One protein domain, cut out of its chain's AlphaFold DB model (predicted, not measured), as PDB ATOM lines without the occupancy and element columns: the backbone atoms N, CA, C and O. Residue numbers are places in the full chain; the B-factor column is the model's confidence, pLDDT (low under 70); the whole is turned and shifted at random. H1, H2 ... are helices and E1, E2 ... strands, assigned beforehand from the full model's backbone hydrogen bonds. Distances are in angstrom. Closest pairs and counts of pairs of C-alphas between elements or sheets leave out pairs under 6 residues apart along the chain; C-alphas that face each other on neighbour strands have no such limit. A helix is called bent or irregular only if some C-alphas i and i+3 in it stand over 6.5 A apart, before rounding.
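This is residues 5 to 180 of the 184 residues of an uncharacterized protein of viral metagenome (UniProt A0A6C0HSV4). A strongly twisted sheet of five strands has H4 and H5 side by side over one face, with H6 next to H5, while the short H1 lies over part of the opposite face. A long loop after H1 reaches away from this body and sticks out at residues 22 to 28, of which 26 to 28 belong to H2, and H7 lies well off the sheet near the other end of the printed part. The printed part has 176 residues, with seven named helices and five named strands in the order H1, H2, E1, H3, E2, H4, E3, H5, E4, E5, H6, H7. The mixed sheet runs E2, E1, E3, E4, E5, with E3 and E4 parallel and the other neighbours antiparallel, and the class is mixed, helices and strands. The whole is compact, with a radius of gyration of the C-alphas of 17.2 A and spans of 49 by 44 by 31 A.

H1, residues 5 to 12, is on the sheet at a height of 9.3 A over it and lies over the inner strand E1, residues 42 to 48; their closest C-alphas, of Leu 8 and Ile 43, are 7.5 A apart. On the local plane it stands at 59 degrees to E1, only just slantwise. H2, residues 26 to 31, is not on the sheet and is apart from H1. H3, residues 52 to 56, only grazes the sheet with residues 52 to 55. E1 is antiparallel to the edge strand E2, residues 61 to 67, at 161 degrees, with N 44 and O 66 at 2.9 A. E1 is also antiparallel to E3, residues 102 to 111, at 154 degrees, with N 45 and O 107 at 2.8 A. H4, residues 82 to 88, lies over E2 at a height of 5.8 A over the sheet, on the face opposite to H1; the closest C-alphas of H4 and E2, of Gly 66 and Ala 86, are 3.7 A apart. E2, H4 and E3 form a split strand-helix-strand unit, two strands running the same way with E1 between them, and its crossover is right-handed. H5, residues 124 to 136, touches H4 at a shallow tilt of 18 degrees, the same way, with the C-alphas of Glu 83 and Cys 126 closest at 6.3 A. H5 lies over E4, residues 139 to 148, and runs along it at 26 degrees on the local plane. E3, H5 and E4 form a strand-helix-strand unit, two parallel neighbour strands with a helix between them along the chain, and its crossover is right-handed; the directions of E3 and E4 stand at 22 degrees, with N 108 and O 145 within hydrogen-bond range at 2.8 A. E4 and the edge strand E5, residues 151 to 156, form a hairpin, with N 146 and O 153 at 2.9 A. H6, residues 157 to 161, touches H5, closest at Val 127 and Leu 160 with C-alphas 6.9 A apart. H7, residues 170 to 179, is not on the sheet and is apart from H6. Every O i to N i+4 pair is within hydrogen-bond range in H1, H3, H4, H6 and H7; in H2 it is 1 of 2 and in H5 6 of 9.

H1 begins at C-alpha 5, (-8.323, 14.435, -27.293). E1 measures 20.3 A and E2 18.2 A. E3 measures 29.2 A, from C-alpha 102 at (-16.288, 37.474, -22.872). H5 measures 19.3 A and is only just irregular, with C-alphas 131 and 134 6.9 A apart. E4 measures 25.9 A and bends by 55 degrees at residue 142. H7 measures 14.3 A and ends at C-alpha 179, (-45.954, 13.940, -14.039).

The farthest C-alphas, of Lys 27 and Gly 97, are 54.8 A apart. The printed part has no cut. The long links are H1 to H2, E2 to H4, H4 to E3 and E3 to H5. The mean pLDDT of the printed part is 77.4; it is under 70 at residues 5 to 40, 57, 95 to 99, 113 to 115 and 176 to 180.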
ATOM      1  N   MET A   5      -7.716  15.695 -27.704       67.12
ATOM      2  CA  MET A   5      -8.323  14.435 -27.293       67.12
ATOM      3  C   MET A   5      -7.428  13.658 -26.328       67.12
ATOM      4  O   MET A   5      -7.943  13.147 -25.343       67.12
ATOM      5  N   GLU A   6      -6.108  13.638 -26.522       64.06
ATOM      6  CA  GLU A   6      -5.163  13.044 -25.562       64.06
ATOM      7  C   GLU A   6      -5.110  13.822 -24.248       64.06
ATOM      8  O   GLU A   6      -4.999  13.225 -23.179       64.06
ATOM      9  N   THR A   7      -5.255  15.150 -24.299       65.12
ATOM     10  CA  THR A   7      -5.338  15.981 -23.088       65.12
ATOM     11  C   THR A   7      -6.624  15.691 -22.313       65.12
ATOM     12  O   THR A   7      -6.585  15.488 -21.100       65.12
ATOM     13  N   LEU A   8      -7.768  15.614 -23.000       65.62
ATOM     14  CA  LEU A   8      -9.062  15.280 -22.397       65.62
ATOM     15  C   LEU A   8      -9.099  13.838 -21.887       65.62
ATOM     16  O   LEU A   8      -9.640  13.579 -20.814       65.62
ATOM     17  N   TYR A   9      -8.474  12.918 -22.620       65.50
ATOM     18  CA  TYR A   9      -8.281  11.540 -22.200       65.50
ATOM     19  C   TYR A   9      -7.427  11.488 -20.933       65.50
ATOM     20  O   TYR A   9      -7.880  10.961 -19.930       65.50
ATOM     21  N   SER A  10      -6.258  12.127 -20.903       60.44
ATOM     22  CA  SER A  10      -5.387  12.160 -19.717       60.44
ATOM     23  C   SER A  10      -6.083  12.786 -18.504       60.44
ATOM     24  O   SER A  10      -6.006  12.254 -17.396       60.44
ATOM     25  N   LYS A  11      -6.850  13.866 -18.714       61.28
ATOM     26  CA  LYS A  11      -7.675  14.494 -17.671       61.28
ATOM     27  C   LYS A  11      -8.777  13.572 -17.149       61.28
ATOM     28  O   LYS A  11      -9.067  13.630 -15.958       61.28
ATOM     29  N   ARG A  12      -9.336  12.684 -17.981       58.06
ATOM     30  CA  ARG A  12     -10.268  11.631 -17.539       58.06
ATOM     31  C   ARG A  12      -9.657  10.713 -16.483       58.06
ATOM     32  O   ARG A  12     -10.354  10.296 -15.566       58.06
ATOM     33  N   PHE A  13      -8.380  10.377 -16.639       53.28
ATOM     34  CA  PHE A  13      -7.663   9.463 -15.747       53.28
ATOM     35  C   PHE A  13      -6.977  10.187 -14.581       53.28
ATOM     36  O   PHE A  13      -6.210   9.560 -13.857       53.28
ATOM     37  N   CYS A  14      -7.220  11.495 -14.400       51.78
ATOM     38  CA  CYS A  14      -6.483  12.336 -13.452       51.78
ATOM     39  C   CYS A  14      -4.954  12.245 -13.629       51.78
ATOM     40  O   CYS A  14      -4.206  12.437 -12.671       51.78
ATOM     41  N   LEU A  15      -4.478  11.943 -14.842       45.16
ATOM     42  CA  LEU A  15      -3.052  11.769 -15.096       45.16
ATOM     43  C   LEU A  15      -2.355  13.137 -15.111       45.16
ATOM     44  O   LEU A  15      -2.927  14.122 -15.605       45.16
ATOM     45  N   PRO A  16      -1.135  13.230 -14.555       39.31
ATOM     46  CA  PRO A  16      -0.382  14.474 -14.531       39.31
ATOM     47  C   PRO A  16      -0.069  14.945 -15.962       39.31
ATOM     48  O   PRO A  16       0.003  14.157 -16.903       39.31
ATOM     49  N   SER A  17       0.093  16.259 -16.144       41.62
ATOM     50  CA  SER A  17       0.198  16.924 -17.459       41.62
ATOM     51  C   SER A  17       1.396  16.498 -18.318       41.62
ATOM     52  O   SER A  17       1.488  16.904 -19.471       41.62
ATOM     53  N   ASN A  18       2.314  15.711 -17.761       44.53
ATOM     54  CA  ASN A  18       3.505  15.153 -18.397       44.53
ATOM     55  C   ASN A  18       3.363  13.660 -18.765       44.53
ATOM     56  O   ASN A  18       4.356  13.033 -19.123       44.53
ATOM     57  N   TYR A  19       2.166  13.073 -18.661       44.22
ATOM     58  CA  TYR A  19       1.946  11.666 -19.001       44.22
ATOM     59  C   TYR A  19       2.004  11.436 -20.522       44.22
ATOM     60  O   TYR A  19       1.236  12.036 -21.275       44.22
ATOM     61  N   ASN A  20       2.910  10.563 -20.975       43.94
ATOM     62  CA  ASN A  20       3.102  10.245 -22.390       43.94
ATOM     63  C   ASN A  20       2.268   9.019 -22.796       43.94
ATOM     64  O   ASN A  20       2.596   7.885 -22.445       43.94
ATOM     65  N   THR A  21       1.203   9.248 -23.565       49.06
ATOM     66  CA  THR A  21       0.292   8.209 -24.071       49.06
ATOM     67  C   THR A  21       0.955   7.204 -25.015       49.06
ATOM     68  O   THR A  21       0.455   6.088 -25.134       49.06
ATOM     69  N   GLU A  22       2.073   7.556 -25.662       46.03
ATOM     70  CA  GLU A  22       2.742   6.695 -26.651       46.03
ATOM     71  C   GLU A  22       3.617   5.595 -26.023       46.03
ATOM     72  O   GLU A  22       3.900   4.593 -26.675       46.03
ATOM     73  N   GLN A  23       4.027   5.746 -24.757       45.56
ATOM     74  CA  GLN A  23       4.949   4.814 -24.088       45.56
ATOM     75  C   GLN A  23       4.263   3.743 -23.235       45.56
ATOM     76  O   GLN A  23       4.867   2.712 -22.951       45.56
ATOM     77  N   SER A  24       3.007   3.941 -22.839       44.22
ATOM     78  CA  SER A  24       2.273   2.935 -22.072       44.22
ATOM     79  C   SER A  24       1.652   1.908 -23.013       44.22
ATOM     80  O   SER A  24       0.714   2.215 -23.754       44.22
ATOM     81  N   SER A  25       2.160   0.676 -22.981       42.41
ATOM     82  CA  SER A  25       1.567  -0.431 -23.723       42.41
ATOM     83  C   SER A  25       0.068  -0.532 -23.388       42.41
ATOM     84  O   SER A  25      -0.337  -0.445 -22.227       42.41
ATOM     85  N   LYS A  26      -0.799  -0.724 -24.399       46.78
ATOM     86  CA  LYS A  26      -2.260  -0.881 -24.201       46.78
ATOM     87  C   LYS A  26      -2.613  -1.947 -23.147       46.78
ATOM     88  O   LYS A  26      -3.705  -1.897 -22.596       46.78
ATOM     89  N   LYS A  27      -1.709  -2.897 -22.870       40.66
ATOM     90  CA  LYS A  27      -1.846  -3.932 -21.833       40.66
ATOM     91  C   LYS A  27      -1.513  -3.438 -20.418       40.66
ATOM     92  O   LYS A  27      -2.195  -3.847 -19.486       40.66
ATOM     93  N   GLU A  28      -0.542  -2.542 -20.234       43.88
ATOM     94  CA  GLU A  28      -0.222  -1.974 -18.912       43.88
ATOM     95  C   GLU A  28      -1.238  -0.923 -18.457       43.88
ATOM     96  O   GLU A  28      -1.564  -0.873 -17.275       43.88
ATOM     97  N   LEU A  29      -1.824  -0.150 -19.378       47.06
ATOM     98  CA  LEU A  29      -2.920   0.787 -19.072       47.06
ATOM     99  C   LEU A  29      -4.150   0.090 -18.461       47.06
ATOM    100  O   LEU A  29      -4.822   0.656 -17.598       47.06
ATOM    101  N   ILE A  30      -4.432  -1.138 -18.906       43.88
ATOM    102  CA  ILE A  30      -5.573  -1.947 -18.455       43.88
ATOM    103  C   ILE A  30      -5.278  -2.631 -17.110       43.88
ATOM    104  O   ILE A  30      -6.193  -2.792 -16.307       43.88
ATOM    105  N   ASN A  31      -4.017  -2.991 -16.842       41.75
ATOM    106  CA  ASN A  31      -3.638  -3.763 -15.654       41.75
ATOM    107  C   ASN A  31      -3.140  -2.910 -14.473       41.75
ATOM    108  O   ASN A  31      -3.263  -3.354 -13.337       41.75
ATOM    109  N   ASN A  32      -2.617  -1.700 -14.710       38.41
ATOM    110  CA  ASN A  32      -2.064  -0.826 -13.661       38.41
ATOM    111  C   ASN A  32      -2.941   0.378 -13.299       38.41
ATOM    112  O   ASN A  32      -2.510   1.262 -12.560       38.41
ATOM    113  N   THR A  33      -4.192   0.418 -13.754       40.19
ATOM    114  CA  THR A  33      -5.146   1.405 -13.256       40.19
ATOM    115  C   THR A  33      -6.223   0.707 -12.437       40.19
ATOM    116  O   THR A  33      -7.279   0.324 -12.935       40.19
ATOM    117  N   ASN A  34      -6.012   0.668 -11.116       39.84
ATOM    118  CA  ASN A  34      -7.099   0.985 -10.189       39.84
ATOM    119  C   ASN A  34      -7.583   2.396 -10.547       39.84
ATOM    120  O   ASN A  34      -7.230   3.386  -9.912       39.84
ATOM    121  N   CYS A  35      -8.286   2.507 -11.672       42.09
ATOM    122  CA  CYS A  35      -8.781   3.760 -12.171       42.09
ATOM    123  C   CYS A  35      -9.837   4.195 -11.167       42.09
ATOM    124  O   CYS A  35     -10.943   3.668 -11.156       42.09
ATOM    125  N   LEU A  36      -9.496   5.185 -10.342       41.31
ATOM    126  CA  LEU A  36     -10.449   5.926  -9.510       41.31
ATOM    127  C   LEU A  36     -11.492   6.670 -10.362       41.31
ATOM    128  O   LEU A  36     -12.320   7.411  -9.834       41.31
ATOM    129  N   CYS A  37     -11.479   6.487 -11.688       43.91
ATOM    130  CA  CYS A  37     -12.636   6.776 -12.494       43.91
ATOM    131  C   CYS A  37     -13.785   5.887 -12.012       43.91
ATOM    132  O   CYS A  37     -13.899   4.710 -12.349       43.91
ATOM    133  N   GLY A  38     -14.703   6.493 -11.260       48.22
ATOM    134  CA  GLY A  38     -16.076   6.017 -11.213       48.22
ATOM    135  C   GLY A  38     -16.646   5.881 -12.633       48.22
ATOM    136  O   GLY A  38     -15.952   5.989 -13.645       48.22
ATOM    137  N   ASN A  39     -17.954   5.697 -12.762       52.84
ATOM    138  CA  ASN A  39     -18.621   5.601 -14.067       52.84
ATOM    139  C   ASN A  39     -18.565   6.905 -14.914       52.84
ATOM    140  O   ASN A  39     -19.449   7.163 -15.723       52.84
ATOM    141  N   TYR A  40     -17.568   7.770 -14.742       59.97
ATOM    142  CA  TYR A  40     -17.416   9.055 -15.404       59.97
ATOM    143  C   TYR A  40     -16.926   8.864 -16.845       59.97
ATOM    144  O   TYR A  40     -15.782   8.485 -17.121       59.97
ATOM    145  N   TYR A  41     -17.847   9.088 -17.778       74.44
ATOM    146  CA  TYR A  41     -17.642   8.898 -19.210       74.44
ATOM    147  C   TYR A  41     -17.716  10.215 -19.976       74.44
ATOM    148  O   TYR A  41     -17.318  10.232 -21.131       74.44
ATOM    149  N   HIS A  42     -18.225  11.293 -19.377       85.31
ATOM    150  CA  HIS A  42     -18.568  12.547 -20.047       85.31
ATOM    151  C   HIS A  42     -17.692  13.679 -19.508       85.31
ATOM    152  O   HIS A  42     -17.578  13.862 -18.295       85.31
ATOM    153  N   ILE A  43     -17.070  14.426 -20.414       88.75
ATOM    154  CA  ILE A  43     -16.167  15.533 -20.109       88.75
ATOM    155  C   ILE A  43     -16.605  16.739 -20.928       88.75
ATOM    156  O   ILE A  43     -16.958  16.598 -22.099       88.75
ATOM    157  N   ALA A  44     -16.554  17.917 -20.320       91.94
ATOM    158  CA  ALA A  44     -16.725  19.180 -21.011       91.94
ATOM    159  C   ALA A  44     -15.522  20.095 -20.751       91.94
ATOM    160  O   ALA A  44     -14.922  20.061 -19.676       91.94
ATOM    161  N   CYS A  45     -15.168  20.928 -21.724       92.19
ATOM    162  CA  CYS A  45     -14.197  21.998 -21.546       92.19
ATOM    163  C   CYS A  45     -14.692  23.296 -22.179       92.19
ATOM    164  O   CYS A  45     -15.261  23.302 -23.274       92.19
ATOM    165  N   ILE A  46     -14.473  24.406 -21.481       92.25
ATOM    166  CA  ILE A  46     -14.735  25.749 -21.997       92.25
ATOM    167  C   ILE A  46     -13.418  26.293 -22.525       92.25
ATOM    168  O   ILE A  46     -12.407  26.253 -21.827       92.25
ATOM    169  N   PHE A  47     -13.416  26.795 -23.753       90.94
ATOM    170  CA  PHE A  47     -12.193  27.224 -24.417       90.94
ATOM    171  C   PHE A  47     -12.389  28.471 -25.280       90.94
ATOM    172  O   PHE A  47     -13.497  28.816 -25.707       90.94
ATOM    173  N   ILE A  48     -11.269  29.129 -25.566       88.56
ATOM    174  CA  ILE A  48     -11.148  30.264 -26.471       88.56
ATOM    175  C   ILE A  48     -10.408  29.809 -27.725       88.56
ATOM    176  O   ILE A  48      -9.419  29.075 -27.676       88.56
ATOM    177  N   GLY A  49     -10.901  30.266 -28.872       81.38
ATOM    178  CA  GLY A  49     -10.313  29.987 -30.174       81.38
ATOM    179  C   GLY A  49     -11.367  29.694 -31.231       81.38
ATOM    180  O   GLY A  49     -12.574  29.687 -30.968       81.38
ATOM    181  N   ARG A  50     -10.905  29.453 -32.458       81.25
ATOM    182  CA  ARG A  50     -11.773  28.968 -33.534       81.25
ATOM    183  C   ARG A  50     -12.064  27.491 -33.299       81.25
ATOM    184  O   ARG A  50     -11.158  26.736 -32.972       81.25
ATOM    185  N   GLY A  51     -13.310  27.069 -33.508       73.38
ATOM    186  CA  GLY A  51     -13.701  25.657 -33.396       73.38
ATOM    187  C   GLY A  51     -12.889  24.715 -34.281       73.38
ATOM    188  O   GLY A  51     -12.601  23.595 -33.892       73.38
ATOM    189  N   GLU A  52     -12.447  25.203 -35.439       76.75
ATOM    190  CA  GLU A  52     -11.549  24.491 -36.358       76.75
ATOM    191  C   GLU A  52     -10.220  24.093 -35.706       76.75
ATOM    192  O   GLU A  52      -9.601  23.117 -36.125       76.75
ATOM    193  N   ASN A  53      -9.781  24.802 -34.660       77.25
ATOM    194  CA  ASN A  53      -8.569  24.457 -33.921       77.25
ATOM    195  C   ASN A  53      -8.736  23.151 -33.129       77.25
ATOM    196  O   ASN A  53      -7.753  22.437 -32.964       77.25
ATOM    197  N   LEU A  54      -9.967  22.799 -32.717       72.12
ATOM    198  CA  LEU A  54     -10.268  21.495 -32.108       72.12
ATOM    199  C   LEU A  54      -9.932  20.349 -33.071       72.12
ATOM    200  O   LEU A  54      -9.377  19.337 -32.661       72.12
ATOM    201  N   ILE A  55     -10.283  20.525 -34.349       70.69
ATOM    202  CA  ILE A  55     -10.171  19.496 -35.391       70.69
ATOM    203  C   ILE A  55      -8.751  19.464 -35.965       70.69
ATOM    204  O   ILE A  55      -8.172  18.402 -36.146       70.69
ATOM    205  N   SER A  56      -8.175  20.638 -36.228       72.81
ATOM    206  CA  SER A  56      -6.839  20.776 -36.826       72.81
ATOM    207  C   SER A  56      -5.685  20.596 -35.833       72.81
ATOM    208  O   SER A  56      -4.529  20.744 -36.219       72.81
ATOM    209  N   GLY A  57      -5.973  20.325 -34.553       67.81
ATOM    210  CA  GLY A  57      -4.954  20.148 -33.512       67.81
ATOM    211  C   GLY A  57      -4.164  21.422 -33.190       67.81
ATOM    212  O   GLY A  57      -3.114  21.361 -32.551       67.81
ATOM    213  N   LYS A  58      -4.649  22.589 -33.631       73.62
ATOM    214  CA  LYS A  58      -4.032  23.879 -33.314       73.62
ATOM    215  C   LYS A  58      -4.271  24.226 -31.848       73.62
ATOM    216  O   LYS A  58      -5.294  23.873 -31.265       73.62
ATOM    217  N   LYS A  59      -3.335  24.977 -31.261       75.38
ATOM    218  CA  LYS A  59      -3.410  25.401 -29.860       75.38
ATOM    219  C   LYS A  59      -4.732  26.132 -29.587       75.38
ATOM    220  O   LYS A  59      -5.088  27.080 -30.290       75.38
ATOM    221  N   ILE A  60      -5.433  25.682 -28.553       83.50
ATOM    222  CA  ILE A  60      -6.582  26.363 -27.957       83.50
ATOM    223  C   ILE A  60      -6.246  26.739 -26.519       83.50
ATOM    224  O   ILE A  60      -5.427  26.083 -25.873       83.50
ATOM    225  N   GLU A  61      -6.874  27.794 -26.022       86.06
ATOM    226  CA  GLU A  61      -6.770  28.184 -24.621       86.06
ATOM    227  C   GLU A  61      -7.984  27.646 -23.876       86.06
ATOM    228  O   GLU A  61      -9.120  27.941 -24.242       86.06
ATOM    229  N   ILE A  62      -7.754  26.826 -22.854       88.38
ATOM    230  CA  ILE A  62      -8.824  26.195 -22.084       88.38
ATOM    231  C   ILE A  62      -8.991  26.965 -20.782       88.38
ATOM    232  O   ILE A  62      -8.031  27.149 -20.040       88.38
ATOM    233  N   LEU A  63     -10.220  27.398 -20.523       88.44
ATOM    234  CA  LEU A  63     -10.595  28.194 -19.360       88.44
ATOM    235  C   LEU A  63     -11.018  27.316 -18.188       88.44
ATOM    236  O   LEU A  63     -10.667  27.590 -17.044       88.44
ATOM    237  N   SER A  64     -11.782  26.261 -18.465       91.12
ATOM    238  CA  SER A  64     -12.246  25.333 -17.438       91.12
ATOM    239  C   SER A  64     -12.523  23.945 -18.007       91.12
ATOM    240  O   SER A  64     -12.717  23.766 -19.213       91.12
ATOM    241  N   TYR A  65     -12.556  22.962 -17.109       90.00
ATOM    242  CA  TYR A  65     -12.985  21.594 -17.380       90.00
ATOM    243  C   TYR A  65     -14.116  21.208 -16.435       90.00
ATOM    244  O   TYR A  65     -14.213  21.737 -15.326       90.00
ATOM    245  N   GLY A  66     -14.929  20.252 -16.863       87.81
ATOM    246  CA  GLY A  66     -15.955  19.625 -16.047       87.81
ATOM    247  C   GLY A  66     -16.101  18.149 -16.368       87.81
ATOM    248  O   GLY A  66     -15.874  17.718 -17.502       87.81
ATOM    249  N   VAL A  67     -16.483  17.378 -15.358       88.25
ATOM    250  CA  VAL A  67     -16.702  15.932 -15.462       88.25
ATOM    251  C   VAL A  67     -18.077  15.571 -14.922       88.25
ATOM    252  O   VAL A  67     -18.584  16.215 -14.002       88.25
ATOM    253  N   ASN A  68     -18.708  14.543 -15.490       86.81
ATOM    254  CA  ASN A  68     -19.957  14.054 -14.918       86.81
ATOM    255  C   ASN A  68     -19.695  13.398 -13.557       86.81
ATOM    256  O   ASN A  68     -18.679  12.734 -13.390       86.81
ATOM    257  N   LYS A  69     -20.625  13.548 -12.610       85.12
ATOM    258  CA  LYS A  69     -20.610  12.898 -11.293       85.12
ATOM    259  C   LYS A  69     -21.964  12.227 -11.053       85.12
ATOM    260  O   LYS A  69     -22.999  12.829 -11.324       85.12
ATOM    261  N   TYR A  70     -21.977  10.976 -10.601       80.25
ATOM    262  CA  TYR A  70     -23.220  10.291 -10.234       80.25
ATOM    263  C   TYR A  70     -23.622  10.679  -8.819       80.25
ATOM    264  O   TYR A  70     -22.764  11.052  -8.022       80.25
ATOM    265  N   SER A  71     -24.921  10.594  -8.543       79.38
ATOM    266  CA  SER A  71     -25.431  10.718  -7.186       79.38
ATOM    267  C   SER A  71     -24.927   9.575  -6.315       79.38
ATOM    268  O   SER A  71     -24.646   8.485  -6.824       79.38
ATOM    269  N   ASP A  72     -24.856   9.826  -5.014       78.19
ATOM    270  CA  ASP A  72     -24.589   8.772  -4.041       78.19
ATOM    271  C   ASP A  72     -25.768   7.784  -3.955       78.19
ATOM    272  O   ASP A  72     -26.882   8.101  -4.389       78.19
ATOM    273  N   ILE A  73     -25.525   6.594  -3.402       73.75
ATOM    274  CA  ILE A  73     -26.522   5.526  -3.217       73.75
ATOM    275  C   ILE A  73     -27.701   6.042  -2.385       73.75
ATOM    276  O   ILE A  73     -28.855   5.780  -2.722       73.75
ATOM    277  N   ASP A  74     -27.405   6.856  -1.369       78.31
ATOM    278  CA  ASP A  74     -28.394   7.454  -0.468       78.31
ATOM    279  C   ASP A  74     -29.132   8.658  -1.085       78.31
ATOM    280  O   ASP A  74     -30.022   9.237  -0.468       78.31
ATOM    281  N   GLY A  75     -28.758   9.082  -2.300       71.94
ATOM    282  CA  GLY A  75     -29.415  10.177  -3.024       71.94
ATOM    283  C   GLY A  75     -29.215  11.575  -2.425       71.94
ATOM    284  O   GLY A  75     -29.790  12.534  -2.932       71.94
ATOM    285  N   VAL A  76     -28.390  11.710  -1.381       76.12
ATOM    286  CA  VAL A  76     -28.119  12.983  -0.687       76.12
ATOM    287  C   VAL A  76     -27.399  13.978  -1.600       76.12
ATOM    288  O   VAL A  76     -27.711  15.168  -1.610       76.12
ATOM    289  N   VAL A  77     -26.449  13.491  -2.402       76.62
ATOM    290  CA  VAL A  77     -25.723  14.307  -3.381       76.62
ATOM    291  C   VAL A  77     -26.333  14.080  -4.763       76.62
ATOM    292  O   VAL A  77     -26.352  12.936  -5.225       76.62
ATOM    293  N   PRO A  78     -26.819  15.125  -5.457       81.25
ATOM    294  CA  PRO A  78     -27.393  14.970  -6.787       81.25
ATOM    295  C   PRO A  78     -26.315  14.662  -7.833       81.25
ATOM    296  O   PRO A  78     -25.151  15.043  -7.702       81.25
ATOM    297  N   SER A  79     -26.716  14.013  -8.928       84.50
ATOM    298  CA  SER A  79     -25.832  13.823 -10.077       84.50
ATOM    299  C   SER A  79     -25.492  15.161 -10.733       84.50
ATOM    300  O   SER A  79     -26.382  15.982 -10.964       84.50
ATOM    301  N   ILE A  80     -24.234  15.340 -11.123       87.19
ATOM    302  CA  ILE A  80     -23.746  16.535 -11.809       87.19
ATOM    303  C   ILE A  80     -23.375  16.173 -13.247       87.19
ATOM    304  O   ILE A  80     -22.715  15.171 -13.518       87.19
ATOM    305  N   HIS A  81     -23.806  17.005 -14.184       91.38
ATOM    306  CA  HIS A  81     -23.446  16.894 -15.593       91.38
ATOM    307  C   HIS A  81     -22.117  17.605 -15.877       91.38
ATOM    308  O   HIS A  81     -21.810  18.622 -15.252       91.38
ATOM    309  N   ALA A  82     -21.350  17.097 -16.845       92.12
ATOM    310  CA  ALA A  82     -20.025  17.625 -17.168       92.12
ATOM    311  C   ALA A  82     -20.078  19.096 -17.612       92.12
ATOM    312  O   ALA A  82     -19.213  19.889 -17.254       92.12
ATOM    313  N   GLU A  83     -21.124  19.472 -18.348       95.19
ATOM    314  CA  GLU A  83     -21.374  20.829 -18.828       95.19
ATOM    315  C   GLU A  83     -21.569  21.802 -17.662       95.19
ATOM    316  O   GLU A  83     -20.980  22.883 -17.640       95.19
ATOM    317  N   TYR A  84     -22.369  21.398 -16.673       94.69
ATOM    318  CA  TYR A  84     -22.617  22.198 -15.480       94.69
ATOM    319  C   TYR A  84     -21.351  22.334 -14.630       94.69
ATOM    320  O   TYR A  84     -21.005  23.442 -14.228       94.69
ATOM    321  N   ASP A  85     -20.631  21.229 -14.405       93.38
ATOM    322  CA  ASP A  85     -19.365  21.221 -13.661       93.38
ATOM    323  C   ASP A  85     -18.336  22.153 -14.330       93.38
ATOM    324  O   ASP A  85     -17.706  22.967 -13.658       93.38
ATOM    325  N   ALA A  86     -18.246  22.140 -15.667       93.50
ATOM    326  CA  ALA A  86     -17.330  23.001 -16.416       93.50
ATOM    327  C   ALA A  86     -17.650  24.491 -16.240       93.50
ATOM    328  O   ALA A  86     -16.740  25.303 -16.057       93.50
ATOM    329  N   ILE A  87     -18.933  24.863 -16.273       95.31
ATOM    330  CA  ILE A  87     -19.359  26.251 -16.049       95.31
ATOM    331  C   ILE A  87     -19.158  26.655 -14.586       95.31
ATOM    332  O   ILE A  87     -18.721  27.772 -14.313       95.31
ATOM    333  N   SER A  88     -19.438  25.758 -13.639       93.19
ATOM    334  CA  SER A  88     -19.225  26.005 -12.210       93.19
ATOM    335  C   SER A  88     -17.757  26.322 -11.912       93.19
ATOM    336  O   SER A  88     -17.466  27.334 -11.269       93.19
ATOM    337  N   ASN A  89     -16.843  25.543 -12.501       91.75
ATOM    338  CA  ASN A  89     -15.391  25.704 -12.383       91.75
ATOM    339  C   ASN A  89     -14.834  26.925 -13.135       91.75
ATOM    340  O   ASN A  89     -13.661  27.261 -12.976       91.75
ATOM    341  N   LEU A  90     -15.638  27.593 -13.968       91.81
ATOM    342  CA  LEU A  90     -15.211  28.790 -14.685       91.81
ATOM    343  C   LEU A  90     -15.016  29.946 -13.697       91.81
ATOM    344  O   LEU A  90     -15.943  30.309 -12.962       91.81
ATOM    345  N   GLN A  91     -13.820  30.532 -13.677       90.81
ATOM    346  CA  GLN A  91     -13.521  31.670 -12.809       90.81
ATOM    347  C   GLN A  91     -14.341  32.891 -13.241       90.81
ATOM    348  O   GLN A  91     -14.325  33.222 -14.421       90.81
ATOM    349  N   PRO A  92     -15.071  33.569 -12.338       90.69
ATOM    350  CA  PRO A  92     -15.777  34.795 -12.685       90.69
ATOM    351  C   PRO A  92     -14.801  35.884 -13.139       90.69
ATOM    352  O   PRO A  92     -13.776  36.107 -12.497       90.69
ATOM    353  N   LEU A  93     -15.135  36.596 -14.215       88.12
ATOM    354  CA  LEU A  93     -14.387  37.791 -14.600       88.12
ATOM    355  C   LEU A  93     -14.752  38.941 -13.663       88.12
ATOM    356  O   LEU A  93     -15.934  39.163 -13.392       88.12
ATOM    357  N   ASP A  94     -13.753  39.701 -13.212       76.81
ATOM    358  CA  ASP A  94     -14.009  40.936 -12.475       76.81
ATOM    359  C   ASP A  94     -14.758  41.918 -13.395       76.81
ATOM    360  O   ASP A  94     -14.245  42.381 -14.420       76.81
ATOM    361  N   LYS A  95     -16.025  42.167 -13.051       66.38
ATOM    362  CA  LYS A  95     -16.975  42.960 -13.838       66.38
ATOM    363  C   LYS A  95     -16.799  44.463 -13.649       66.38
ATOM    364  O   LYS A  95     -17.565  45.212 -14.255       66.38
ATOM    365  N   LYS A  96     -15.829  44.934 -12.851       58.09
ATOM    366  CA  LYS A  96     -15.566  46.374 -12.684       58.09
ATOM    367  C   LYS A  96     -15.345  47.048 -14.051       58.09
ATOM    368  O   LYS A  96     -14.275  46.978 -14.645       58.09
ATOM    369  N   GLY A  97     -16.402  47.678 -14.570       57.66
ATOM    370  CA  GLY A  97     -16.398  48.515 -15.774       57.66
ATOM    371  C   GLY A  97     -16.623  47.827 -17.130       57.66
ATOM    372  O   GLY A  97     -16.711  48.532 -18.133       57.66
ATOM    373  N   LYS A  98     -16.755  46.494 -17.224       62.00
ATOM    374  CA  LYS A  98     -16.917  45.807 -18.526       62.00
ATOM    375  C   LYS A  98     -18.375  45.439 -18.804       62.00
ATOM    376  O   LYS A  98     -18.913  44.513 -18.211       62.00
ATOM    377  N   LYS A  99     -18.997  46.137 -19.765       68.62
ATOM    378  CA  LYS A  99     -20.362  45.842 -20.254       68.62
ATOM    379  C   LYS A  99     -20.435  44.618 -21.176       68.62
ATOM    380  O   LYS A  99     -21.504  44.042 -21.341       68.62
ATOM    381  N   ASN A 100     -19.317  44.228 -21.789       82.00
ATOM    382  CA  ASN A 100     -19.297  43.187 -22.815       82.00
ATOM    383  C   ASN A 100     -18.937  41.821 -22.226       82.00
ATOM    384  O   ASN A 100     -17.912  41.681 -21.559       82.00
ATOM    385  N   LEU A 101     -19.751  40.813 -22.543       88.50
ATOM    386  CA  LEU A 101     -19.488  39.422 -22.184       88.50
ATOM    387  C   LEU A 101     -18.297  38.864 -22.967       88.50
ATOM    388  O   LEU A 101     -18.164  39.070 -24.179       88.50
ATOM    389  N   TYR A 102     -17.447  38.112 -22.273       90.50
ATOM    390  CA  TYR A 102     -16.288  37.474 -22.872       90.50
ATOM    391  C   TYR A 102     -16.695  36.204 -23.631       90.50
ATOM    392  O   TYR A 102     -17.247  35.256 -23.072       90.50
ATOM    393  N   ARG A 103     -16.455  36.195 -24.944       91.94
ATOM    394  CA  ARG A 103     -16.964  35.156 -25.847       91.94
ATOM    395  C   ARG A 103     -16.077  33.918 -25.816       91.94
ATOM    396  O   ARG A 103     -14.886  34.003 -26.092       91.94
ATOM    397  N   CYS A 104     -16.685  32.767 -25.570       92.94
ATOM    398  CA  CYS A 104     -16.017  31.471 -25.540       92.94
ATOM    399  C   CYS A 104     -16.872  30.393 -26.220       92.94
ATOM    400  O   CYS A 104     -17.972  30.651 -26.723       92.94
ATOM    401  N   ASN A 105     -16.337  29.179 -26.273       94.19
ATOM    402  CA  ASN A 105     -17.019  27.997 -26.774       94.19
ATOM    403  C   ASN A 105     -16.947  26.879 -25.734       94.19
ATOM    404  O   ASN A 105     -16.091  26.907 -24.850       94.19
ATOM    405  N   ILE A 106     -17.801  25.871 -25.881       94.31
ATOM    406  CA  ILE A 106     -17.749  24.654 -25.072       94.31
ATOM    407  C   ILE A 106     -17.577  23.439 -25.979       94.31
ATOM    408  O   ILE A 106     -18.229  23.351 -27.018       94.31
ATOM    409  N   PHE A 107     -16.689  22.523 -25.606       93.56
ATOM    410  CA  PHE A 107     -16.574  21.205 -26.219       93.56
ATOM    411  C   PHE A 107     -16.966  20.135 -25.214       93.56
ATOM    412  O   PHE A 107     -16.574  20.196 -24.054       93.56
ATOM    413  N   ILE A 108     -17.755  19.170 -25.665       92.88
ATOM    414  CA  ILE A 108     -18.324  18.105 -24.857       92.88
ATOM    415  C   ILE A 108     -17.978  16.784 -25.540       92.88
ATOM    416  O   ILE A 108     -18.145  16.628 -26.746       92.88
ATOM    417  N   THR A 109     -17.472  15.817 -24.790       89.75
ATOM    418  CA  THR A 109     -17.148  14.507 -25.345       89.75
ATOM    419  C   THR A 109     -17.416  13.403 -24.349       89.75
ATOM    420  O   THR A 109     -17.349  13.598 -23.133       89.75
ATOM    421  N   ARG A 110     -17.729  12.224 -24.876       85.94
ATOM    422  CA  ARG A 110     -17.904  11.020 -24.085       85.94
ATOM    423  C   ARG A 110     -16.888   9.977 -24.516       85.94
ATOM    424  O   ARG A 110     -16.835   9.636 -25.690       85.94
ATOM    425  N   PHE A 111     -16.166   9.402 -23.564       79.50
ATOM    426  CA  PHE A 111     -15.263   8.282 -23.803       79.50
ATOM    427  C   PHE A 111     -15.777   7.029 -23.098       79.50
ATOM    428  O   PHE A 111     -16.142   7.070 -21.929       79.50
ATOM    429  N   SER A 112     -15.778   5.890 -23.782       71.56
ATOM    430  CA  SER A 112     -16.045   4.572 -23.186       71.56
ATOM    431  C   SER A 112     -14.819   4.017 -22.443       71.56
ATOM    432  O   SER A 112     -13.719   4.560 -22.561       71.56
ATOM    433  N   LYS A 113     -14.964   2.924 -21.673       67.06
ATOM    434  CA  LYS A 113     -13.811   2.236 -21.040       67.06
ATOM    435  C   LYS A 113     -12.755   1.798 -22.067       67.06
ATOM    436  O   LYS A 113     -11.571   1.895 -21.789       67.06
ATOM    437  N   GLY A 114     -13.180   1.401 -23.268       65.06
ATOM    438  CA  GLY A 114     -12.294   1.028 -24.378       65.06
ATOM    439  C   GLY A 114     -11.807   2.205 -25.229       65.06
ATOM    440  O   GLY A 114     -11.489   2.003 -26.396       65.06
ATOM    441  N   SER A 115     -11.826   3.432 -24.695       65.31
ATOM    442  CA  SER A 115     -11.352   4.658 -25.364       65.31
ATOM    443  C   SER A 115     -12.117   5.070 -26.629       65.31
ATOM    444  O   SER A 115     -11.726   6.026 -27.287       65.31
ATOM    445  N   LYS A 116     -13.230   4.403 -26.959       73.69
ATOM    446  CA  LYS A 116     -14.101   4.810 -28.072       73.69
ATOM    447  C   LYS A 116     -14.870   6.073 -27.712       73.69
ATOM    448  O   LYS A 116     -15.406   6.143 -26.595       73.69
ATOM    449  N   VAL A 117     -14.936   7.014 -28.647       81.06
ATOM    450  CA  VAL A 117     -15.745   8.224 -28.527       81.06
ATOM    451  C   VAL A 117     -17.218   7.842 -28.699       81.06
ATOM    452  O   VAL A 117     -17.569   6.943 -29.457       81.06
ATOM    453  N   GLY A 118     -18.080   8.435 -27.884       81.12
ATOM    454  CA  GLY A 118     -19.514   8.181 -27.894       81.12
ATOM    455  C   GLY A 118     -20.322   9.456 -28.084       81.12
ATOM    456  O   GLY A 118     -19.789  10.568 -28.079       81.12
ATOM    457  N   ASN A 119     -21.641   9.286 -28.193       86.88
ATOM    458  CA  ASN A 119     -22.561  10.416 -28.238       86.88
ATOM    459  C   ASN A 119     -22.538  11.179 -26.904       86.88
ATOM    460  O   ASN A 119     -22.676  10.595 -25.823       86.88
ATOM    461  N   SER A 120     -22.332  12.484 -27.014       90.12
ATOM    462  CA  SER A 120     -22.158  13.426 -25.915       90.12
ATOM    463  C   SER A 120     -23.027  14.674 -26.080       90.12
ATOM    464  O   SER A 120     -22.769  15.688 -25.430       90.12
ATOM    465  N   LYS A 121     -24.060  14.599 -26.937       92.06
ATOM    466  CA  LYS A 121     -25.029  15.677 -27.141       92.06
ATOM    467  C   LYS A 121     -25.592  16.127 -25.779       92.06
ATOM    468  O   LYS A 121     -26.101  15.282 -25.034       92.06
ATOM    469  N   PRO A 122     -25.525  17.429 -25.446       92.88
ATOM    470  CA  PRO A 122     -26.004  17.920 -24.160       92.88
ATOM    471  C   PRO A 122     -27.515  17.742 -24.033       92.88
ATOM    472  O   PRO A 122     -28.262  17.889 -25.007       92.88
ATOM    473  N   CYS A 123     -27.984  17.449 -22.819       92.69
ATOM    474  CA  CYS A 123     -29.419  17.435 -22.547       92.69
ATOM    475  C   CYS A 123     -29.998  18.851 -22.525       92.69
ATOM    476  O   CYS A 123     -29.276  19.827 -22.320       92.69
ATOM    477  N   TYR A 124     -31.317  18.963 -22.676       91.62
ATOM    478  CA  TYR A 124     -32.025  20.240 -22.709       91.62
ATOM    479  C   TYR A 124     -31.704  21.123 -21.494       91.62
ATOM    480  O   TYR A 124     -31.407  22.303 -21.651       91.62
ATOM    481  N   GLN A 125     -31.638  20.539 -20.291       91.56
ATOM    482  CA  GLN A 125     -31.268  21.299 -19.092       91.56
ATOM    483  C   GLN A 125     -29.833  21.830 -19.165       91.56
ATOM    484  O   GLN A 125     -29.566  22.952 -18.743       91.56
ATOM    485  N   CYS A 126     -28.902  21.044 -19.710       94.44
ATOM    486  CA  CYS A 126     -27.531  21.500 -19.911       94.44
ATOM    487  C   CYS A 126     -27.462  22.618 -20.947       94.44
ATOM    488  O   CYS A 126     -26.723  23.568 -20.727       94.44
ATOM    489  N   VAL A 127     -28.261  22.567 -22.016       95.00
ATOM    490  CA  VAL A 127     -28.356  23.664 -22.994       95.00
ATOM    491  C   VAL A 127     -28.841  24.956 -22.324       95.00
ATOM    492  O   VAL A 127     -28.225  26.003 -22.516       95.00
ATOM    493  N   LEU A 128     -29.869  24.887 -21.470       93.88
ATOM    494  CA  LEU A 128     -30.330  26.043 -20.688       93.88
ATOM    495  C   LEU A 128     -29.247  26.569 -19.734       93.88
ATOM    496  O   LEU A 128     -29.034  27.775 -19.628       93.88
ATOM    497  N   ASN A 129     -28.525  25.669 -19.065       95.12
ATOM    498  CA  ASN A 129     -27.434  26.041 -18.166       95.12
ATOM    499  C   ASN A 129     -26.268  26.699 -18.924       95.12
ATOM    500  O   ASN A 129     -25.727  27.693 -18.450       95.12
ATOM    501  N   ILE A 130     -25.919  26.185 -20.109       95.69
ATOM    502  CA  ILE A 130     -24.915  26.756 -21.022       95.69
ATOM    503  C   ILE A 130     -25.320  28.161 -21.478       95.69
ATOM    504  O   ILE A 130     -24.448  29.002 -21.677       95.69
ATOM    505  N   HIS A 131     -26.617  28.433 -21.621       94.50
ATOM    506  CA  HIS A 131     -27.117  29.760 -21.962       94.50
ATOM    507  C   HIS A 131     -27.039  30.738 -20.787       94.50
ATOM    508  O   HIS A 131     -26.465  31.813 -20.920       94.50
ATOM    509  N   ASN A 132     -27.560  30.358 -19.621       93.62
ATOM    510  CA  ASN A 132     -27.821  31.321 -18.549       93.62
ATOM    511  C   ASN A 132     -26.645  31.516 -17.577       93.62
ATOM    512  O   ASN A 132     -26.378  32.628 -17.123       93.62
ATOM    513  N   LEU A 133     -25.943  30.441 -17.212       94.56
ATOM    514  CA  LEU A 133     -24.960  30.477 -16.122       94.56
ATOM    515  C   LEU A 133     -23.646  31.199 -16.481       94.56
ATOM    516  O   LEU A 133     -23.114  31.911 -15.623       94.56
ATOM    517  N   PRO A 134     -23.093  31.085 -17.707       93.75
ATOM    518  CA  PRO A 134     -21.859  31.788 -18.056       93.75
ATOM    519  C   PRO A 134     -21.990  33.313 -17.994       93.75
ATOM    520  O   PRO A 134     -21.041  33.986 -17.586       93.75
ATOM    521  N   GLU A 135     -23.160  33.870 -18.321       92.19
ATOM    522  CA  GLU A 135     -23.388  35.324 -18.316       92.19
ATOM    523  C   GLU A 135     -23.267  35.915 -16.905       92.19
ATOM    524  O   GLU A 135     -22.692  36.995 -16.693       92.19
ATOM    525  N   GLN A 136     -23.700  35.152 -15.898       90.12
ATOM    526  CA  GLN A 136     -23.537  35.508 -14.489       90.12
ATOM    527  C   GLN A 136     -22.053  35.644 -14.116       90.12
ATOM    528  O   GLN A 136     -21.691  36.555 -13.370       90.12
ATOM    529  N   LYS A 137     -21.181  34.841 -14.738       90.88
ATOM    530  CA  LYS A 137     -19.718  34.867 -14.576       90.88
ATOM    531  C   LYS A 137     -18.992  35.817 -15.545       90.88
ATOM    532  O   LYS A 137     -17.776  35.953 -15.457       90.88
ATOM    533  N   GLY A 138     -19.716  36.507 -16.433       91.38
ATOM    534  CA  GLY A 138     -19.156  37.474 -17.389       91.38
ATOM    535  C   GLY A 138     -18.778  36.890 -18.754       91.38
ATOM    536  O   GLY A 138     -18.078  37.549 -19.523       91.38
ATOM    537  N   TYR A 139     -19.248  35.687 -19.077       93.62
ATOM    538  CA  TYR A 139     -18.945  34.982 -20.320       93.62
ATOM    539  C   TYR A 139     -20.180  34.807 -21.202       93.62
ATOM    540  O   TYR A 139     -21.304  34.801 -20.720       93.62
ATOM    541  N   GLN A 140     -19.960  34.603 -22.498       93.50
ATOM    542  CA  GLN A 140     -20.989  34.204 -23.455       93.50
ATOM    543  C   GLN A 140     -20.498  32.997 -24.254       93.50
ATOM    544  O   GLN A 140     -19.529  33.110 -25.013       93.50
ATOM    545  N   ILE A 141     -21.171  31.853 -24.116       94.69
ATOM    546  CA  ILE A 141     -20.876  30.659 -24.916       94.69
ATOM    547  C   ILE A 141     -21.594  30.777 -26.263       94.69
ATOM    548  O   ILE A 141     -22.817  30.855 -26.320       94.69
ATOM    549  N   LYS A 142     -20.835  30.797 -27.364       92.31
ATOM    550  CA  LYS A 142     -21.394  30.941 -28.721       92.31
ATOM    551  C   LYS A 142     -21.685  29.614 -29.402       92.31
ATOM    552  O   LYS A 142     -22.765  29.416 -29.957       92.31
ATOM    553  N   ASN A 143     -20.682  28.742 -29.415       94.62
ATOM    554  CA  ASN A 143     -20.742  27.463 -30.102       94.62
ATOM    555  C   ASN A 143     -20.596  26.333 -29.094       94.62
ATOM    556  O   ASN A 143     -19.758  26.393 -28.187       94.62
ATOM    557  N   VAL A 144     -21.388  25.297 -29.319       95.19
ATOM    558  CA  VAL A 144     -21.332  24.030 -28.613       95.19
ATOM    559  C   VAL A 144     -20.798  22.999 -29.592       95.19
ATOM    560  O   VAL A 144     -21.387  22.739 -30.642       95.19
ATOM    561  N   PHE A 145     -19.656  22.431 -29.245       93.88
ATOM    562  CA  PHE A 145     -19.052  21.316 -29.945       93.88
ATOM    563  C   PHE A 145     -19.349  20.058 -29.140       93.88
ATOM    564  O   PHE A 145     -19.116  20.041 -27.934       93.88
ATOM    565  N   TYR A 146     -19.858  19.009 -29.771       92.69
ATOM    566  CA  TYR A 146     -20.057  17.731 -29.098       92.69
ATOM    567  C   TYR A 146     -19.691  16.569 -30.005       92.69
ATOM    568  O   TYR A 146     -19.770  16.672 -31.228       92.69
ATOM    569  N   THR A 147     -19.268  15.460 -29.412       89.75
ATOM    570  CA  THR A 147     -19.023  14.229 -30.161       89.75
ATOM    571  C   THR A 147     -20.310  13.455 -30.381       89.75
ATOM    572  O   THR A 147     -21.082  13.231 -29.447       89.75
ATOM    573  N   GLU A 148     -20.520  13.024 -31.615       88.81
ATOM    574  CA  GLU A 148     -21.542  12.070 -32.015       88.81
ATOM    575  C   GLU A 148     -20.822  10.942 -32.748       88.81
ATOM    576  O   GLU A 148     -20.269  11.155 -33.827       88.81
ATOM    577  N   GLU A 149     -20.748   9.777 -32.094       79.19
ATOM    578  CA  GLU A 149     -19.889   8.665 -32.522       79.19
ATOM    579  C   GLU A 149     -18.424   9.127 -32.609       79.19
ATOM    580  O   GLU A 149     -17.870   9.543 -31.593       79.19
ATOM    581  N   ASP A 150     -17.836   9.126 -33.806       77.06
ATOM    582  CA  ASP A 150     -16.457   9.551 -34.074       77.06
ATOM    583  C   ASP A 150     -16.366  10.945 -34.725       77.06
ATOM    584  O   ASP A 150     -15.293  11.374 -35.156       77.06
ATOM    585  N   LYS A 151     -17.481  11.686 -34.815       84.75
ATOM    586  CA  LYS A 151     -17.527  13.019 -35.436       84.75
ATOM    587  C   LYS A 151     -17.706  14.115 -34.394       84.75
ATOM    588  O   LYS A 151     -18.471  13.976 -33.442       84.75
ATOM    589  N   ILE A 152     -17.034  15.246 -34.609       89.25
ATOM    590  CA  ILE A 152     -17.251  16.472 -33.835       89.25
ATOM    591  C   ILE A 152     -18.314  17.299 -34.550       89.25
ATOM    592  O   ILE A 152     -18.087  17.814 -35.644       89.25
ATOM    593  N   ILE A 153     -19.468  17.445 -33.912       91.75
ATOM    594  CA  ILE A 153     -20.567  18.272 -34.393       91.75
ATOM    595  C   ILE A 153     -20.444  19.654 -33.766       91.75
ATOM    596  O   ILE A 153     -20.293  19.791 -32.553       91.75
ATOM    597  N   LYS A 154     -20.527  20.689 -34.600       93.25
ATOM    598  CA  LYS A 154     -20.628  22.083 -34.171       93.25
ATOM    599  C   LYS A 154     -22.075  22.526 -34.312       93.25
ATOM    600  O   LYS A 154     -22.621  22.449 -35.409       93.25
ATOM    601  N   LYS A 155     -22.651  23.052 -33.236       94.25
ATOM    602  CA  LYS A 155     -23.917  23.785 -33.274       94.25
ATOM    603  C   LYS A 155     -23.786  25.131 -32.588       94.25
ATOM    604  O   LYS A 155     -23.002  25.295 -31.649       94.25
ATOM    605  N   THR A 156     -24.554  26.105 -33.051       93.31
ATOM    606  CA  THR A 156     -24.737  27.341 -32.295       93.31
ATOM    607  C   THR A 156     -25.667  27.085 -31.114       93.31
ATOM    608  O   THR A 156     -26.483  26.162 -31.119       93.31
ATOM    609  N   LEU A 157     -25.548  27.902 -30.070       90.12
ATOM    610  CA  LEU A 157     -26.432  27.767 -28.915       90.12
ATOM    611  C   LEU A 157     -27.909  27.988 -29.292       90.12
ATOM    612  O   LEU A 157     -28.782  27.292 -28.783       90.12
ATOM    613  N   LYS A 158     -28.169  28.892 -30.246       91.12
ATOM    614  CA  LYS A 158     -29.502  29.156 -30.799       91.12
ATOM    615  C   LYS A 158     -30.106  27.908 -31.455       91.12
ATOM    616  O   LYS A 158     -31.206  27.510 -31.095       91.12
ATOM    617  N   GLU A 159     -29.348  27.226 -32.315       93.06
ATOM    618  CA  GLU A 159     -29.779  25.968 -32.957       93.06
ATOM    619  C   GLU A 159     -30.118  24.860 -31.951       93.06
ATOM    620  O   GLU A 159     -30.952  24.001 -32.227       93.06
ATOM    621  N   LEU A 160     -29.449  24.832 -30.796       91.19
ATOM    622  CA  LEU A 160     -29.736  23.855 -29.743       91.19
ATOM    623  C   LEU A 160     -30.974  24.214 -28.916       91.19
ATOM    624  O   LEU A 160     -31.617  23.308 -28.385       91.19
ATOM    625  N   LEU A 161     -31.301  25.499 -28.793       89.75
ATOM    626  CA  LEU A 161     -32.493  25.970 -28.086       89.75
ATOM    627  C   LEU A 161     -33.760  25.826 -28.938       89.75
ATOM    628  O   LEU A 161     -34.800  25.459 -28.407       89.75
ATOM    629  N   GLU A 162     -33.656  26.065 -30.246       90.25
ATOM    630  CA  GLU A 162     -34.784  26.077 -31.194       90.25
ATOM    631  C   GLU A 162     -35.056  24.711 -31.854       90.25
ATOM    632  O   GLU A 162     -35.872  24.610 -32.766       90.25
ATOM    633  N   GLN A 163     -34.373  23.642 -31.434       86.88
ATOM    634  CA  GLN A 163     -34.563  22.315 -32.029       86.88
ATOM    635  C   GLN A 163     -35.966  21.752 -31.731       86.88
ATOM    636  O   GLN A 163     -36.388  21.723 -30.578       86.88
ATOM    637  N   GLU A 164     -36.636  21.207 -32.753       78.44
ATOM    638  CA  GLU A 164     -37.972  20.597 -32.616       78.44
ATOM    639  C   GLU A 164     -37.982  19.406 -31.644       78.44
ATOM    640  O   GLU A 164     -38.918  19.233 -30.873       78.44
ATOM    641  N   ASN A 165     -36.905  18.609 -31.642       82.81
ATOM    642  CA  ASN A 165     -36.756  17.420 -30.801       82.81
ATOM    643  C   ASN A 165     -35.549  17.544 -29.852       82.81
ATOM    644  O   ASN A 165     -34.455  17.042 -30.151       82.81
ATOM    645  N   PRO A 166     -35.709  18.222 -28.700       84.62
ATOM    646  CA  PRO A 166     -34.644  18.361 -27.719       84.62
ATOM    647  C   PRO A 166     -34.280  17.028 -27.062       84.62
ATOM    648  O   PRO A 166     -35.118  16.169 -26.787       84.62
ATOM    649  N   TYR A 167     -32.984  16.848 -26.791       84.56
ATOM    650  CA  TYR A 167     -32.505  15.660 -26.091       84.56
ATOM    651  C   TYR A 167     -32.788  15.785 -24.593       84.56
ATOM    652  O   TYR A 167     -32.239  16.653 -23.917       84.56
ATOM    653  N   TYR A 168     -33.610  14.889 -24.054       83.31
ATOM    654  CA  TYR A 168     -33.886  14.820 -22.623       83.31
ATOM    655  C   TYR A 168     -33.045  13.740 -21.950       83.31
ATOM    656  O   TYR A 168     -32.942  12.606 -22.429       83.31
ATOM    657  N   SER A 169     -32.480  14.082 -20.791       81.19
ATOM    658  CA  SER A 169     -31.793  13.106 -19.943       81.19
ATOM    659  C   SER A 169     -32.755  12.002 -19.490       81.19
ATOM    660  O   SER A 169     -33.976  12.177 -19.470       81.19
ATOM    661  N   ARG A 170     -32.217  10.843 -19.083       80.44
ATOM    662  CA  ARG A 170     -33.038   9.742 -18.549       80.44
ATOM    663  C   ARG A 170     -33.915  10.203 -17.383       80.44
ATOM    664  O   ARG A 170     -35.087   9.845 -17.350       80.44
ATOM    665  N   PHE A 171     -33.358  11.016 -16.486       80.12
ATOM    666  CA  PHE A 171     -34.086  11.596 -15.361       80.12
ATOM    667  C   PHE A 171     -35.278  12.435 -15.835       80.12
ATOM    668  O   PHE A 171     -36.402  12.167 -15.432       80.12
ATOM    669  N   GLN A 172     -35.058  13.371 -16.763       77.88
ATOM    670  CA  GLN A 172     -36.127  14.221 -17.299       77.88
ATOM    671  C   GLN A 172     -37.213  13.413 -18.007       77.88
ATOM    672  O   GLN A 172     -38.391  13.635 -17.763       77.88
ATOM    673  N   ARG A 173     -36.838  12.428 -18.835       80.56
ATOM    674  CA  ARG A 173     -37.823  11.557 -19.497       80.56
ATOM    675  C   ARG A 173     -38.682  10.804 -18.485       80.56
ATOM    676  O   ARG A 173     -39.882  10.686 -18.689       80.56
ATOM    677  N   ASN A 174     -38.081  10.307 -17.406       79.25
ATOM    678  CA  ASN A 174     -38.817   9.624 -16.345       79.25
ATOM    679  C   ASN A 174     -39.709  10.592 -15.557       79.25
ATOM    680  O   ASN A 174     -40.861  10.270 -15.303       79.25
ATOM    681  N   TYR A 175     -39.212  11.785 -15.230       75.31
ATOM    682  CA  TYR A 175     -39.982  12.817 -14.534       75.31
ATOM    683  C   TYR A 175     -41.199  13.269 -15.353       75.31
ATOM    684  O   TYR A 175     -42.302  13.335 -14.825       75.31
ATOM    685  N   CYS A 176     -41.035  13.498 -16.660       66.50
ATOM    686  CA  CYS A 176     -42.143  13.817 -17.563       66.50
ATOM    687  C   CYS A 176     -43.166  12.675 -17.656       66.50
ATOM    688  O   CYS A 176     -44.360  12.943 -17.685       66.50
ATOM    689  N   LYS A 177     -42.720  11.410 -17.670       69.25
ATOM    690  CA  LYS A 177     -43.619  10.241 -17.663       69.25
ATOM    691  C   LYS A 177     -44.410  10.097 -16.362       69.25
ATOM    692  O   LYS A 177     -45.537   9.626 -16.402       69.25
ATOM    693  N   LEU A 178     -43.814  10.459 -15.227       65.62
ATOM    694  CA  LEU A 178     -44.464  10.382 -13.916       65.62
ATOM    695  C   LEU A 178     -45.440  11.545 -13.676       65.62
ATOM    696  O   LEU A 178     -46.387  11.377 -12.918       65.62
ATOM    697  N   ASN A 179     -45.229  12.697 -14.329       61.50
ATOM    698  CA  ASN A 179     -45.954  13.940 -14.039       61.50
ATOM    699  C   ASN A 179     -46.936  14.433 -15.125       61.50
ATOM    700  O   ASN A 179     -47.621  15.419 -14.874       61.50
ATOM    701  N   ASN A 180     -47.073  13.768 -16.280       55.97
ATOM    702  CA  ASN A 180     -48.092  14.076 -17.306       55.97
ATOM    703  C   ASN A 180     -48.888  12.787 -17.611       55.97
ATOM    704  O   ASN A 180     -48.275  11.770 -17.922       55.97
TER     705      ASN A 180